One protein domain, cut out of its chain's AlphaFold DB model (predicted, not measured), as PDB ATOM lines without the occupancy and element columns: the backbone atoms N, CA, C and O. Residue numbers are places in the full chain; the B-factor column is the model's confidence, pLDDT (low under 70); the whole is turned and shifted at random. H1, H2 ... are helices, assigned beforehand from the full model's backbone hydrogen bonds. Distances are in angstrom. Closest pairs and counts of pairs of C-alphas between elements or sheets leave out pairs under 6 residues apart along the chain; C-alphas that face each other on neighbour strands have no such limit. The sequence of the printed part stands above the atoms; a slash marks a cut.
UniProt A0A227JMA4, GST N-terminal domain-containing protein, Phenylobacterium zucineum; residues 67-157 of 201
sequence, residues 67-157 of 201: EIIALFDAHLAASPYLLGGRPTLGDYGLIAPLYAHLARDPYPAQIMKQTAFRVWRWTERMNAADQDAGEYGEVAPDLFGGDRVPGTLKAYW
ATOM      1  N   GLU A  67     -22.411   4.677  23.952       68.62
ATOM      2  CA  GLU A  67     -22.055   6.045  23.544       68.62
ATOM      3  C   GLU A  67     -20.617   6.407  23.941       68.62
ATOM      4  O   GLU A  67     -19.849   6.928  23.136       68.62
ATOM      5  N   ILE A  68     -20.205   6.027  25.151       70.81
ATOM      6  CA  ILE A  68     -18.836   6.209  25.646       70.81
ATOM      7  C   ILE A  68     -17.819   5.464  24.772       70.81
ATOM      8  O   ILE A  68     -16.748   6.000  24.482       70.81
ATOM      9  N   ILE A  69     -18.140   4.236  24.353       81.75
ATOM     10  CA  ILE A  69     -17.277   3.441  23.472       81.75
ATOM     11  C   ILE A  69     -17.183   4.092  22.089       81.75
ATOM     12  O   ILE A  69     -16.083   4.201  21.557       81.75
ATOM     13  N   ALA A  70     -18.296   4.583  21.537       79.44
ATOM     14  CA  ALA A  70     -18.305   5.270  20.247       79.44
ATOM     15  C   ALA A  70     -17.469   6.564  20.268       79.44
ATOM     16  O   ALA A  70     -16.679   6.815  19.358       79.44
ATOM     17  N   LEU A  71     -17.588   7.366  21.331       80.62
ATOM     18  CA  LEU A  71     -16.789   8.581  21.513       80.62
ATOM     19  C   LEU A  71     -15.298   8.265  21.663       80.62
ATOM     20  O   LEU A  71     -14.455   8.987  21.128       80.62
ATOM     21  N   PHE A  72     -14.964   7.180  22.365       88.31
ATOM     22  CA  PHE A  72     -13.578   6.753  22.501       88.31
ATOM     23  C   PHE A  72     -13.005   6.225  21.180       88.31
ATOM     24  O   PHE A  72     -11.887   6.585  20.827       88.31
ATOM     25  N   ASP A  73     -13.780   5.462  20.404       91.31
ATOM     26  CA  ASP A  73     -13.378   5.009  19.066       91.31
ATOM     27  C   ASP A  73     -13.063   6.192  18.142       91.31
ATOM     28  O   ASP A  73     -12.018   6.221  17.492       91.31
ATOM     29  N   ALA A  74     -13.921   7.217  18.163       88.38
ATOM     30  CA  ALA A  74     -13.715   8.449  17.411       88.38
ATOM     31  C   ALA A  74     -12.469   9.222  17.877       88.38
ATOM     32  O   ALA A  74     -11.734   9.765  17.052       88.38
ATOM     33  N   HIS A  75     -12.197   9.270  19.185       90.25
ATOM     34  CA  HIS A  75     -10.969   9.865  19.714       90.25
ATOM     35  C   HIS A  75      -9.719   9.129  19.211       90.25
ATOM     36  O   HIS A  75      -8.774   9.767  18.741       90.25
ATOM     37  N   LEU A  76      -9.755   7.796  19.239       93.62
ATOM     38  CA  LEU A  76      -8.670   6.941  18.775       93.62
ATOM     39  C   LEU A  76      -8.452   7.014  17.256       93.62
ATOM     40  O   LEU A  76      -7.509   6.440  16.742       93.62
ATOM     41  N   ALA A  77      -9.279   7.732  16.493       92.25
ATOM     42  CA  ALA A  77      -8.968   7.995  15.090       92.25
ATOM     43  C   ALA A  77      -7.766   8.940  14.915       92.25
ATOM     44  O   ALA A  77      -7.113   8.893  13.877       92.25
ATOM     45  N   ALA A  78      -7.484   9.793  15.906       88.69
ATOM     46  CA  ALA A  78      -6.453  10.829  15.826       88.69
ATOM     47  C   ALA A  78      -5.325  10.668  16.859       88.69
ATOM     48  O   ALA A  78      -4.365  11.434  16.829       88.69
ATOM     49  N   SER A  79      -5.447   9.725  17.794       91.69
ATOM     50  CA  SER A  79      -4.499   9.547  18.896       91.69
ATOM     51  C   SER A  79      -4.425   8.081  19.318       91.69
ATOM     52  O   SER A  79      -5.477   7.467  19.475       91.69
ATOM     53  N   PRO A  80      -3.236   7.507  19.563       93.44
ATOM     54  CA  PRO A  80      -3.130   6.115  19.994       93.44
ATOM     55  C   PRO A  80      -3.545   5.882  21.452       93.44
ATOM     56  O   PRO A  80      -3.890   4.751  21.794       93.44
ATOM     57  N   TYR A  81      -3.535   6.909  22.307       94.31
ATOM     58  CA  TYR A  81      -3.958   6.837  23.712       94.31
ATOM     59  C   TYR A  81      -4.781   8.066  24.108       94.31
ATOM     60  O   TYR A  81      -4.839   9.049  23.364       94.31
ATOM     61  N   LEU A  82      -5.378   8.035  25.303       90.62
ATOM     62  CA  LEU A  82      -6.302   9.061  25.803       90.62
ATOM     63  C   LEU A  82      -5.734  10.491  25.753       90.62
ATOM     64  O   LEU A  82      -6.465  11.454  25.519       90.62
ATOM     65  N   LEU A  83      -4.432  10.643  26.015       92.00
ATOM     66  CA  LEU A  83      -3.770  11.945  26.159       92.00
ATOM     67  C   LEU A  83      -2.585  12.150  25.200       92.00
ATOM     68  O   LEU A  83      -1.806  13.084  25.399       92.00
ATOM     69  N   GLY A  84      -2.450  11.313  24.168       91.62
ATOM     70  CA  GLY A  84      -1.432  11.472  23.128       91.62
ATOM     71  C   GLY A  84      -0.724  10.168  22.774       91.62
ATOM     72  O   GLY A  84      -1.359   9.127  22.632       91.62
ATOM     73  N   GLY A  85       0.598  10.240  22.617       92.88
ATOM     74  CA  GLY A  85       1.425   9.183  22.031       92.88
ATOM     75  C   GLY A  85       1.843   8.034  22.952       92.88
ATOM     76  O   GLY A  85       2.425   7.063  22.468       92.88
ATOM     77  N   ARG A  86       1.544   8.110  24.257       93.12
ATOM     78  CA  ARG A  86       1.854   7.065  25.253       93.12
ATOM     79  C   ARG A  86       0.705   6.852  26.249       93.12
ATOM     80  O   ARG A  86      -0.039   7.806  26.501       93.12
ATOM     81  N   PRO A  87       0.580   5.662  26.866       94.44
ATOM     82  CA  PRO A  87      -0.476   5.403  27.836       94.44
ATOM     83  C   PRO A  87      -0.292   6.240  29.104       94.44
ATOM     84  O   PRO A  87       0.824   6.541  29.543       94.44
ATOM     85  N   THR A  88      -1.413   6.609  29.711       93.12
ATOM     86  CA  THR A  88      -1.470   7.385  30.953       93.12
ATOM     87  C   THR A  88      -2.306   6.672  32.012       93.12
ATOM     88  O   THR A  88      -2.944   5.656  31.743       93.12
ATOM     89  N   LEU A  89      -2.359   7.218  33.234       88.69
ATOM     90  CA  LEU A  89      -3.244   6.705  34.291       88.69
ATOM     91  C   LEU A  89      -4.711   6.603  33.839       88.69
ATOM     92  O   LEU A  89      -5.424   5.714  34.300       88.69
ATOM     93  N   GLY A  90      -5.151   7.476  32.926       87.50
ATOM     94  CA  GLY A  90      -6.484   7.393  32.333       87.50
ATOM     95  C   GLY A  90      -6.676   6.106  31.529       87.50
ATOM     96  O   GLY A  90      -7.665   5.404  31.727       87.50
ATOM     97  N   ASP A  91      -5.703   5.753  30.688       92.31
ATOM     98  CA  ASP A  91      -5.717   4.512  29.910       92.31
ATOM     99  C   ASP A  91      -5.682   3.277  30.825       92.31
ATOM    100  O   ASP A  91      -6.500   2.369  30.668       92.31
ATOM    101  N   TYR A  92      -4.814   3.273  31.845       91.12
ATOM    102  CA  TYR A  92      -4.733   2.179  32.823       91.12
ATOM    103  C   TYR A  92      -6.000   2.030  33.682       91.12
ATOM    104  O   TYR A  92      -6.347   0.923  34.089       91.12
ATOM    105  N   GLY A  93      -6.729   3.119  33.937       86.81
ATOM    106  CA  GLY A  93      -8.029   3.066  34.607       86.81
ATOM    107  C   GLY A  93      -9.156   2.545  33.707       86.81
ATOM    108  O   GLY A  93     -10.076   1.881  34.184       86.81
ATOM    109  N   LEU A  94      -9.091   2.829  32.401       86.75
ATOM    110  CA  LEU A  94     -10.111   2.432  31.428       86.75
ATOM    111  C   LEU A  94      -9.925   1.009  30.893       86.75
ATOM    112  O   LEU A  94     -10.914   0.376  30.522       86.75
ATOM    113  N   ILE A  95      -8.694   0.489  30.857       90.81
ATOM    114  CA  ILE A  95      -8.413  -0.811  30.231       90.81
ATOM    115  C   ILE A  95      -9.062  -1.972  30.983       90.81
ATOM    116  O   ILE A  95      -9.601  -2.871  30.346       90.81
ATOM    117  N   ALA A  96      -9.090  -1.942  32.318       85.81
ATOM    118  CA  ALA A  96      -9.610  -3.042  33.131       85.81
ATOM    119  C   ALA A  96     -11.051  -3.460  32.758       85.81
ATOM    120  O   ALA A  96     -11.260  -4.629  32.418       85.81
ATOM    121  N   PRO A  97     -12.052  -2.553  32.754       82.69
ATOM    122  CA  PRO A  97     -13.412  -2.932  32.390       82.69
ATOM    123  C   PRO A  97     -13.575  -3.261  30.897       82.69
ATOM    124  O   PRO A  97     -14.361  -4.152  30.567       82.69
ATOM    125  N   LEU A  98     -12.860  -2.571  29.999       87.94
ATOM    126  CA  LEU A  98     -13.008  -2.744  28.547       87.94
ATOM    127  C   LEU A  98     -12.350  -4.036  28.049       87.94
ATOM    128  O   LEU A  98     -12.923  -4.743  27.222       87.94
ATOM    129  N   TYR A  99     -11.186  -4.389  28.587       89.56
ATOM    130  CA  TYR A  99     -10.492  -5.618  28.228       89.56
ATOM    131  C   TYR A  99     -11.237  -6.852  28.751       89.56
ATOM    132  O   TYR A  99     -11.641  -7.712  27.969       89.56
ATOM    133  N   ALA A 100     -11.477  -6.917  30.065       85.31
ATOM    134  CA  ALA A 100     -12.009  -8.119  30.702       85.31
ATOM    135  C   ALA A 100     -13.458  -8.431  30.296       85.31
ATOM    136  O   ALA A 100     -13.787  -9.591  30.067       85.31
ATOM    137  N   HIS A 101     -14.323  -7.413  30.203       81.06
ATOM    138  CA  HIS A 101     -15.758  -7.624  29.981       81.06
ATOM    139  C   HIS A 101     -16.204  -7.477  28.528       81.06
ATOM    140  O   HIS A 101     -17.294  -7.939  28.203       81.06
ATOM    141  N   LEU A 102     -15.410  -6.832  27.666       85.12
ATOM    142  CA  LEU A 102     -15.808  -6.599  26.278       85.12
ATOM    143  C   LEU A 102     -14.847  -7.243  25.284       85.12
ATOM    144  O   LEU A 102     -15.295  -8.012  24.447       85.12
ATOM    145  N   ALA A 103     -13.541  -6.985  25.370       88.25
ATOM    146  CA  ALA A 103     -12.590  -7.480  24.369       88.25
ATOM    147  C   ALA A 103     -12.303  -8.993  24.470       88.25
ATOM    148  O   ALA A 103     -11.947  -9.617  23.469       88.25
ATOM    149  N   ARG A 104     -12.450  -9.591  25.662       88.69
ATOM    150  CA  ARG A 104     -12.147 -11.014  25.916       88.69
ATOM    151  C   ARG A 104     -13.340 -11.963  25.838       88.69
ATOM    152  O   ARG A 104     -13.129 -13.148  25.583       88.69
ATOM    153  N   ASP A 105     -14.559 -11.474  26.034       84.06
ATOM    154  CA  ASP A 105     -15.773 -12.286  25.899       84.06
ATOM    155  C   ASP A 105     -16.164 -12.382  24.409       84.06
ATOM    156  O   ASP A 105     -16.340 -11.340  23.773       84.06
ATOM    157  N   PRO A 106     -16.295 -13.594  23.820       86.12
ATOM    158  CA  PRO A 106     -16.525 -13.776  22.387       86.12
ATOM    159  C   PRO A 106     -17.655 -12.927  21.798       86.12
ATOM    160  O   PRO A 106     -17.509 -12.386  20.701       86.12
ATOM    161  N   TYR A 107     -18.769 -12.791  22.520       82.94
ATOM    162  CA  TYR A 107     -19.954 -12.109  22.008       82.94
ATOM    163  C   TYR A 107     -19.802 -10.574  21.964       82.94
ATOM    164  O   TYR A 107     -19.871  -9.997  20.872       82.94
ATOM    165  N   PRO A 108     -19.553  -9.866  23.085       82.94
ATOM    166  CA  PRO A 108     -19.296  -8.432  23.048       82.94
ATOM    167  C   PRO A 108     -18.001  -8.090  22.301       82.94
ATOM    168  O   PRO A 108     -17.946  -7.018  21.703       82.94
ATOM    169  N   ALA A 109     -17.006  -8.985  22.233       87.44
ATOM    170  CA  ALA A 109     -15.803  -8.760  21.432       87.44
ATOM    171  C   ALA A 109     -16.135  -8.694  19.942       87.44
ATOM    172  O   ALA A 109     -15.620  -7.827  19.238       87.44
ATOM    173  N   GLN A 110     -17.015  -9.571  19.449       89.00
ATOM    174  CA  GLN A 110     -17.477  -9.510  18.064       89.00
ATOM    175  C   GLN A 110     -18.188  -8.183  17.777       89.00
ATOM    176  O   GLN A 110     -17.893  -7.538  16.771       89.00
ATOM    177  N   ILE A 111     -19.066  -7.736  18.678       86.50
ATOM    178  CA  ILE A 111     -19.761  -6.448  18.539       86.50
ATOM    179  C   ILE A 111     -18.760  -5.287  18.551       86.50
ATOM    180  O   ILE A 111     -18.832  -4.406  17.695       86.50
ATOM    181  N   MET A 112     -17.802  -5.283  19.481       87.56
ATOM    182  CA  MET A 112     -16.783  -4.239  19.581       87.56
ATOM    183  C   MET A 112     -15.912  -4.188  18.323       87.56
ATOM    184  O   MET A 112     -15.701  -3.114  17.780       87.56
ATOM    185  N   LYS A 113     -15.485  -5.336  17.786       91.56
ATOM    186  CA  LYS A 113     -14.736  -5.400  16.521       91.56
ATOM    187  C   LYS A 113     -15.518  -4.825  15.337       91.56
ATOM    188  O   LYS A 113     -14.913  -4.242  14.446       91.56
ATOM    189  N   GLN A 114     -16.842  -4.986  15.323       90.25
ATOM    190  CA  GLN A 114     -17.710  -4.484  14.252       90.25
ATOM    191  C   GLN A 114     -18.048  -2.994  14.388       90.25
ATOM    192  O   GLN A 114     -18.238  -2.323  13.380       90.25
ATOM    193  N   THR A 115     -18.160  -2.484  15.617       85.81
ATOM    194  CA  THR A 115     -18.743  -1.154  15.892       85.81
ATOM    195  C   THR A 115     -17.755  -0.139  16.465       85.81
ATOM    196  O   THR A 115     -18.001   1.058  16.370       85.81
ATOM    197  N   ALA A 116     -16.647  -0.603  17.044       91.50
ATOM    198  CA  ALA A 116     -15.632   0.198  17.723       91.50
ATOM    199  C   ALA A 116     -14.245  -0.463  17.593       91.50
ATOM    200  O   ALA A 116     -13.595  -0.848  18.575       91.50
ATOM    201  N   PHE A 117     -13.815  -0.667  16.346       93.75
ATOM    202  CA  PHE A 117     -12.597  -1.409  16.027       93.75
ATOM    203  C   PHE A 117     -11.329  -0.777  16.624       93.75
ATOM    204  O   PHE A 117     -10.424  -1.508  17.029       93.75
ATOM    205  N   ARG A 118     -11.251   0.557  16.722       95.19
ATOM    206  CA  ARG A 118     -10.080   1.248  17.293       95.19
ATOM    207  C   ARG A 118     -10.006   1.040  18.789       95.19
ATOM    208  O   ARG A 118      -8.907   0.857  19.300       95.19
ATOM    209  N   VAL A 119     -11.150   0.999  19.472       94.31
ATOM    210  CA  VAL A 119     -11.201   0.639  20.896       94.31
ATOM    211  C   VAL A 119     -10.710  -0.790  21.095       94.31
ATOM    212  O   VAL A 119      -9.862  -1.018  21.952       94.31
ATOM    213  N   TRP A 120     -11.160  -1.743  20.270       94.31
ATOM    214  CA  TRP A 120     -10.649  -3.115  20.339       94.31
ATOM    215  C   TRP A 120      -9.131  -3.177  20.084       94.31
ATOM    216  O   TRP A 120      -8.402  -3.749  20.893       94.31
ATOM    217  N   ARG A 121      -8.620  -2.516  19.034       95.56
ATOM    218  CA  ARG A 121      -7.171  -2.431  18.764       95.56
ATOM    219  C   ARG A 121      -6.394  -1.779  19.903       95.56
ATOM    220  O   ARG A 121      -5.316  -2.248  20.244       95.56
ATOM    221  N   TRP A 122      -6.950  -0.743  20.525       96.19
ATOM    222  CA  TRP A 122      -6.372  -0.121  21.714       96.19
ATOM    223  C   TRP A 122      -6.294  -1.095  22.894       96.19
ATOM    224  O   TRP A 122      -5.298  -1.079  23.613       96.19
ATOM    225  N   THR A 123      -7.274  -1.994  23.076       95.38
ATOM    226  CA  THR A 123      -7.169  -3.012  24.136       95.38
ATOM    227  C   THR A 123      -6.023  -3.993  23.900       95.38
ATOM    228  O   THR A 123      -5.351  -4.362  24.859       95.38
ATOM    229  N   GLU A 124      -5.756  -4.369  22.648       94.62
ATOM    230  CA  GLU A 124      -4.596  -5.201  22.305       94.62
ATOM    231  C   GLU A 124      -3.290  -4.429  22.547       94.62
ATOM    232  O   GLU A 124      -2.413  -4.919  23.255       94.62
ATOM    233  N   ARG A 125      -3.222  -3.170  22.091       95.25
ATOM    234  CA  ARG A 125      -2.071  -2.273  22.279       95.25
ATOM    235  C   ARG A 125      -1.690  -2.086  23.746       95.25
ATOM    236  O   ARG A 125      -0.518  -2.090  24.088       95.25
ATOM    237  N   MET A 126      -2.673  -1.941  24.634       95.75
ATOM    238  CA  MET A 126      -2.430  -1.807  26.077       95.75
ATOM    239  C   MET A 126      -1.826  -3.069  26.720       95.75
ATOM    240  O   MET A 126      -1.308  -2.981  27.832       95.75
ATOM    241  N   ASN A 127      -1.904  -4.225  26.050       93.31
ATOM    242  CA  ASN A 127      -1.295  -5.487  26.475       93.31
ATOM    243  C   ASN A 127       0.006  -5.811  25.714       93.31
ATOM    244  O   ASN A 127       0.625  -6.842  25.986       93.31
ATOM    245  N   ALA A 128       0.422  -4.958  24.777       92.12
ATOM    246  CA  ALA A 128       1.689  -5.081  24.074       92.12
ATOM    247  C   ALA A 128       2.826  -4.442  24.890       92.12
ATOM    248  O   ALA A 128       2.617  -3.505  25.663       92.12
ATOM    249  N   ALA A 129       4.039  -4.982  24.750       88.62
ATOM    250  CA  ALA A 129       5.226  -4.434  25.413       88.62
ATOM    251  C   ALA A 129       5.806  -3.225  24.658       88.62
ATOM    252  O   ALA A 129       6.411  -2.344  25.265       88.62
ATOM    253  N   ASP A 130       5.643  -3.209  23.338       88.88
ATOM    254  CA  ASP A 130       5.986  -2.105  22.455       88.88
ATOM    255  C   ASP A 130       4.778  -1.178  22.242       88.88
ATOM    256  O   ASP A 130       3.712  -1.348  22.830       88.88
ATOM    257  N   GLN A 131       4.949  -0.139  21.423       85.69
ATOM    258  CA  GLN A 131       3.897   0.855  21.208       85.69
ATOM    259  C   GLN A 131       2.677   0.284  20.461       85.69
ATOM    260  O   GLN A 131       1.609   0.873  20.582       85.69
ATOM    261  N   ASP A 132       2.827  -0.802  19.682       90.00
ATOM    262  CA  ASP A 132       1.786  -1.451  18.850       90.00
ATOM    263  C   ASP A 132       0.769  -0.457  18.232       90.00
ATOM    264  O   ASP A 132      -0.456  -0.565  18.362       90.00
ATOM    265  N   ALA A 133       1.299   0.596  17.600       90.50
ATOM    266  CA  ALA A 133       0.540   1.731  17.066       90.50
ATOM    267  C   ALA A 133       0.848   1.988  15.580       90.50
ATOM    268  O   ALA A 133       0.799   3.127  15.118       90.50
ATOM    269  N   GLY A 134       1.167   0.936  14.818       87.75
ATOM    270  CA  GLY A 134       1.571   1.053  13.411       87.75
ATOM    271  C   GLY A 134       0.527   1.733  12.517       87.75
ATOM    272  O   GLY A 134       0.883   2.401  11.550       87.75
ATOM    273  N   GLU A 135      -0.759   1.645  12.868       90.56
ATOM    274  CA  GLU A 135      -1.842   2.333  12.156       90.56
ATOM    275  C   GLU A 135      -1.796   3.876  12.239       90.56
ATOM    276  O   GLU A 135      -2.535   4.538  11.510       90.56
ATOM    277  N   TYR A 136      -0.933   4.452  13.085       90.00
ATOM    278  CA  TYR A 136      -0.747   5.901  13.239       90.00
ATOM    279  C   TYR A 136       0.561   6.420  12.612       90.00
ATOM    280  O   TYR A 136       0.827   7.620  12.675       90.00
ATOM    281  N   GLY A 137       1.375   5.552  12.000       88.38
ATOM    282  CA  GLY A 137       2.709   5.906  11.507       88.38
ATOM    283  C   GLY A 137       3.731   6.080  12.638       88.38
ATOM    284  O   GLY A 137       3.646   5.416  13.669       88.38
ATOM    285  N   GLU A 138       4.717   6.960  12.445       84.94
ATOM    286  CA  GLU A 138       5.672   7.305  13.505       84.94
ATOM    287  C   GLU A 138       4.994   8.186  14.556       84.94
ATOM    288  O   GLU A 138       4.706   9.361  14.314       84.94
ATOM    289  N   VAL A 139       4.740   7.622  15.739       85.00
ATOM    290  CA  VAL A 139       4.119   8.359  16.838       85.00
ATOM    291  C   VAL A 139       5.137   8.683  17.917       85.00
ATOM    292  O   VAL A 139       5.585   7.809  18.659       85.00
ATOM    293  N   ALA A 140       5.439   9.971  18.058       87.06
ATOM    294  CA  ALA A 140       6.217  10.463  19.183       87.06
ATOM    295  C   ALA A 140       5.481  10.192  20.514       87.06
ATOM    296  O   ALA A 140       4.257  10.323  20.569       87.06
ATOM    297  N   PRO A 141       6.187   9.856  21.609       87.94
ATOM    298  CA  PRO A 141       5.581   9.525  22.904       87.94
ATOM    299  C   PRO A 141       5.045  10.751  23.669       87.94
ATOM    300  O   PRO A 141       4.720  10.662  24.860       87.94
ATOM    301  N   ASP A 142       4.981  11.912  23.020       92.25
ATOM    302  CA  ASP A 142       4.534  13.161  23.612       92.25
ATOM    303  C   ASP A 142       3.047  13.122  23.980       92.25
ATOM    304  O   ASP A 142       2.199  12.547  23.290       92.25
ATOM    305  N   LEU A 143       2.722  13.774  25.097       91.06
ATOM    306  CA  LEU A 143       1.338  14.076  25.443       91.06
ATOM    307  C   LEU A 143       0.886  15.338  24.705       91.06
ATOM    308  O   LEU A 143       1.704  16.134  24.239       91.06
ATOM    309  N   PHE A 144      -0.422  15.571  24.642       87.12
ATOM    310  CA  PHE A 144      -0.944  16.826  24.107       87.12
ATOM    311  C   PHE A 144      -0.375  18.031  24.876       87.12
ATOM    312  O   PHE A 144      -0.622  18.210  26.066       87.12
ATOM    313  N   GLY A 145       0.400  18.870  24.184       87.00
ATOM    314  CA  GLY A 145       1.070  20.012  24.809       87.00
ATOM    315  C   GLY A 145       0.114  21.115  25.277       87.00
ATOM    316  O   GLY A 145      -0.945  21.323  24.675       87.00
ATOM    317  N   GLY A 146       0.537  21.861  26.305       81.44
ATOM    318  CA  GLY A 146      -0.158  23.042  26.837       81.44
ATOM    319  C   GLY A 146      -1.466  22.729  27.566       81.44
ATOM    320  O   GLY A 146      -2.432  23.466  27.388       81.44
ATOM    321  N   ASP A 147      -1.530  21.599  28.281       77.31
ATOM    322  CA  ASP A 147      -2.732  21.083  28.964       77.31
ATOM    323  C   ASP A 147      -3.964  20.970  28.048       77.31
ATOM    324  O   ASP A 147      -5.122  20.977  28.480       77.31
ATOM    325  N   ARG A 148      -3.729  20.876  26.732       78.12
ATOM    326  CA  ARG A 148      -4.799  20.823  25.743       78.12
ATOM    327  C   ARG A 148      -5.468  19.462  25.789       78.12
ATOM    328  O   ARG A 148      -4.863  18.434  25.518       78.12
ATOM    329  N   VAL A 149      -6.771  19.485  26.027       77.44
ATOM    330  CA  VAL A 149      -7.638  18.315  25.896       77.44
ATOM    331  C   VAL A 149      -8.306  18.345  24.510       77.44
ATOM    332  O   VAL A 149      -8.972  19.345  24.203       77.44
ATOM    333  N   PRO A 150      -8.157  17.304  23.661       76.38
ATOM    334  CA  PRO A 150      -8.768  17.273  22.332       76.38
ATOM    335  C   PRO A 150     -10.287  17.417  22.381       76.38
ATOM    336  O   PRO A 150     -10.934  16.957  23.320       76.38
ATOM    337  N   GLY A 151     -10.877  18.002  21.335       72.06
ATOM    338  CA  GLY A 151     -12.335  18.156  21.227       72.06
ATOM    339  C   GLY A 151     -13.088  16.824  21.322       72.06
ATOM    340  O   GLY A 151     -14.133  16.757  21.959       72.06
ATOM    341  N   THR A 152     -12.506  15.749  20.787       75.25
ATOM    342  CA  THR A 152     -13.034  14.379  20.905       75.25
ATOM    343  C   THR A 152     -13.103  13.905  22.359       75.25
ATOM    344  O   THR A 152     -14.093  13.308  22.771       75.25
ATOM    345  N   LEU A 153     -12.108  14.256  23.179       69.69
ATOM    346  CA  LEU A 153     -12.097  13.939  24.608       69.69
ATOM    347  C   LEU A 153     -13.025  14.857  25.421       69.69
ATOM    348  O   LEU A 153     -13.628  14.444  26.406       69.69
ATOM    349  N   LYS A 154     -13.189  16.112  24.992       69.00
ATOM    350  CA  LYS A 154     -14.184  17.028  25.571       69.00
ATOM    351  C   LYS A 154     -15.620  16.605  25.272       69.00
ATOM    352  O   LYS A 154     -16.502  16.989  26.028       69.00
ATOM    353  N   ALA A 155     -15.849  15.852  24.195       63.28
ATOM    354  CA  ALA A 155     -17.134  15.223  23.905       63.28
ATOM    355  C   ALA A 155     -17.355  13.955  24.752       63.28
ATOM    356  O   ALA A 155     -18.485  13.678  25.139       63.28
ATOM    357  N   TYR A 156     -16.278  13.226  25.083       57.97
ATOM    358  CA  TYR A 156     -16.287  12.068  25.989       57.97
ATOM    359  C   TYR A 156     -16.722  12.421  27.422       57.97
ATOM    360  O   TYR A 156     -17.396  11.633  28.084       57.97
ATOM    361  N   TRP A 157     -16.348  13.604  27.912       51.06
ATOM    362  CA  TRP A 157     -16.878  14.155  29.159       51.06
ATOM    363  C   TRP A 157     -18.134  14.971  28.842       51.06
ATOM    364  O   TRP A 157     -18.047  15.844  27.981       51.06
TER     365      TRP A 157
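What this domain is: This is residues 67 to 157 of the 201 residues of the protein "GST N-terminal domain-containing protein" of Phenylobacterium zucineum (UniProt A0A227JMA4). H1, H2 and H3 pack crosswise round H4, a short helix near the middle, and H5 lies beside H1. The unnamed residues 126 to 150 loop from H4 to H5, with Gly 146 far from H3. The 91 printed residues hold five named helices, H1 to H5 in chain order, and no named strand: all helix, compact, radius of gyration of the C-alphas 12.6 A, spans 40 by 29 by 22 A.

How they stand to each other: H1, residues 67 to 75, touches the hub H4, residues 117 to 125 (closest C-alphas Asp 73 and Val 119, 5.2 A), about perpendicular at 74 degrees. H2, residues 89 to 103, touches H4 (Tyr 99 and Thr 123, 5.9 A). H3, residues 106 to 115, touches H4 (Lys 113 and Trp 120, 6.0 A). H5, residues 151 to 156, touches H1 (Thr 152 and His 75, 5.1 A), opposite ways at 22 degrees, a shallow tilt. Every O i to N i+4 pair is within hydrogen-bond range except in H2, 8 of 11.

Where its parts are: H1 begins at C-alpha 67 (-22.055, 6.045, 23.544); H5 ends at C-alpha 156 (-16.287, 12.068, 25.989). H2 spans 19.7 A, H3 14.4 A.

The domain as a whole: The printed part has no cut. Links H1 to H2 and H4 to H5 are long. Residues 67 and 153 to 157 have pLDDT under 70.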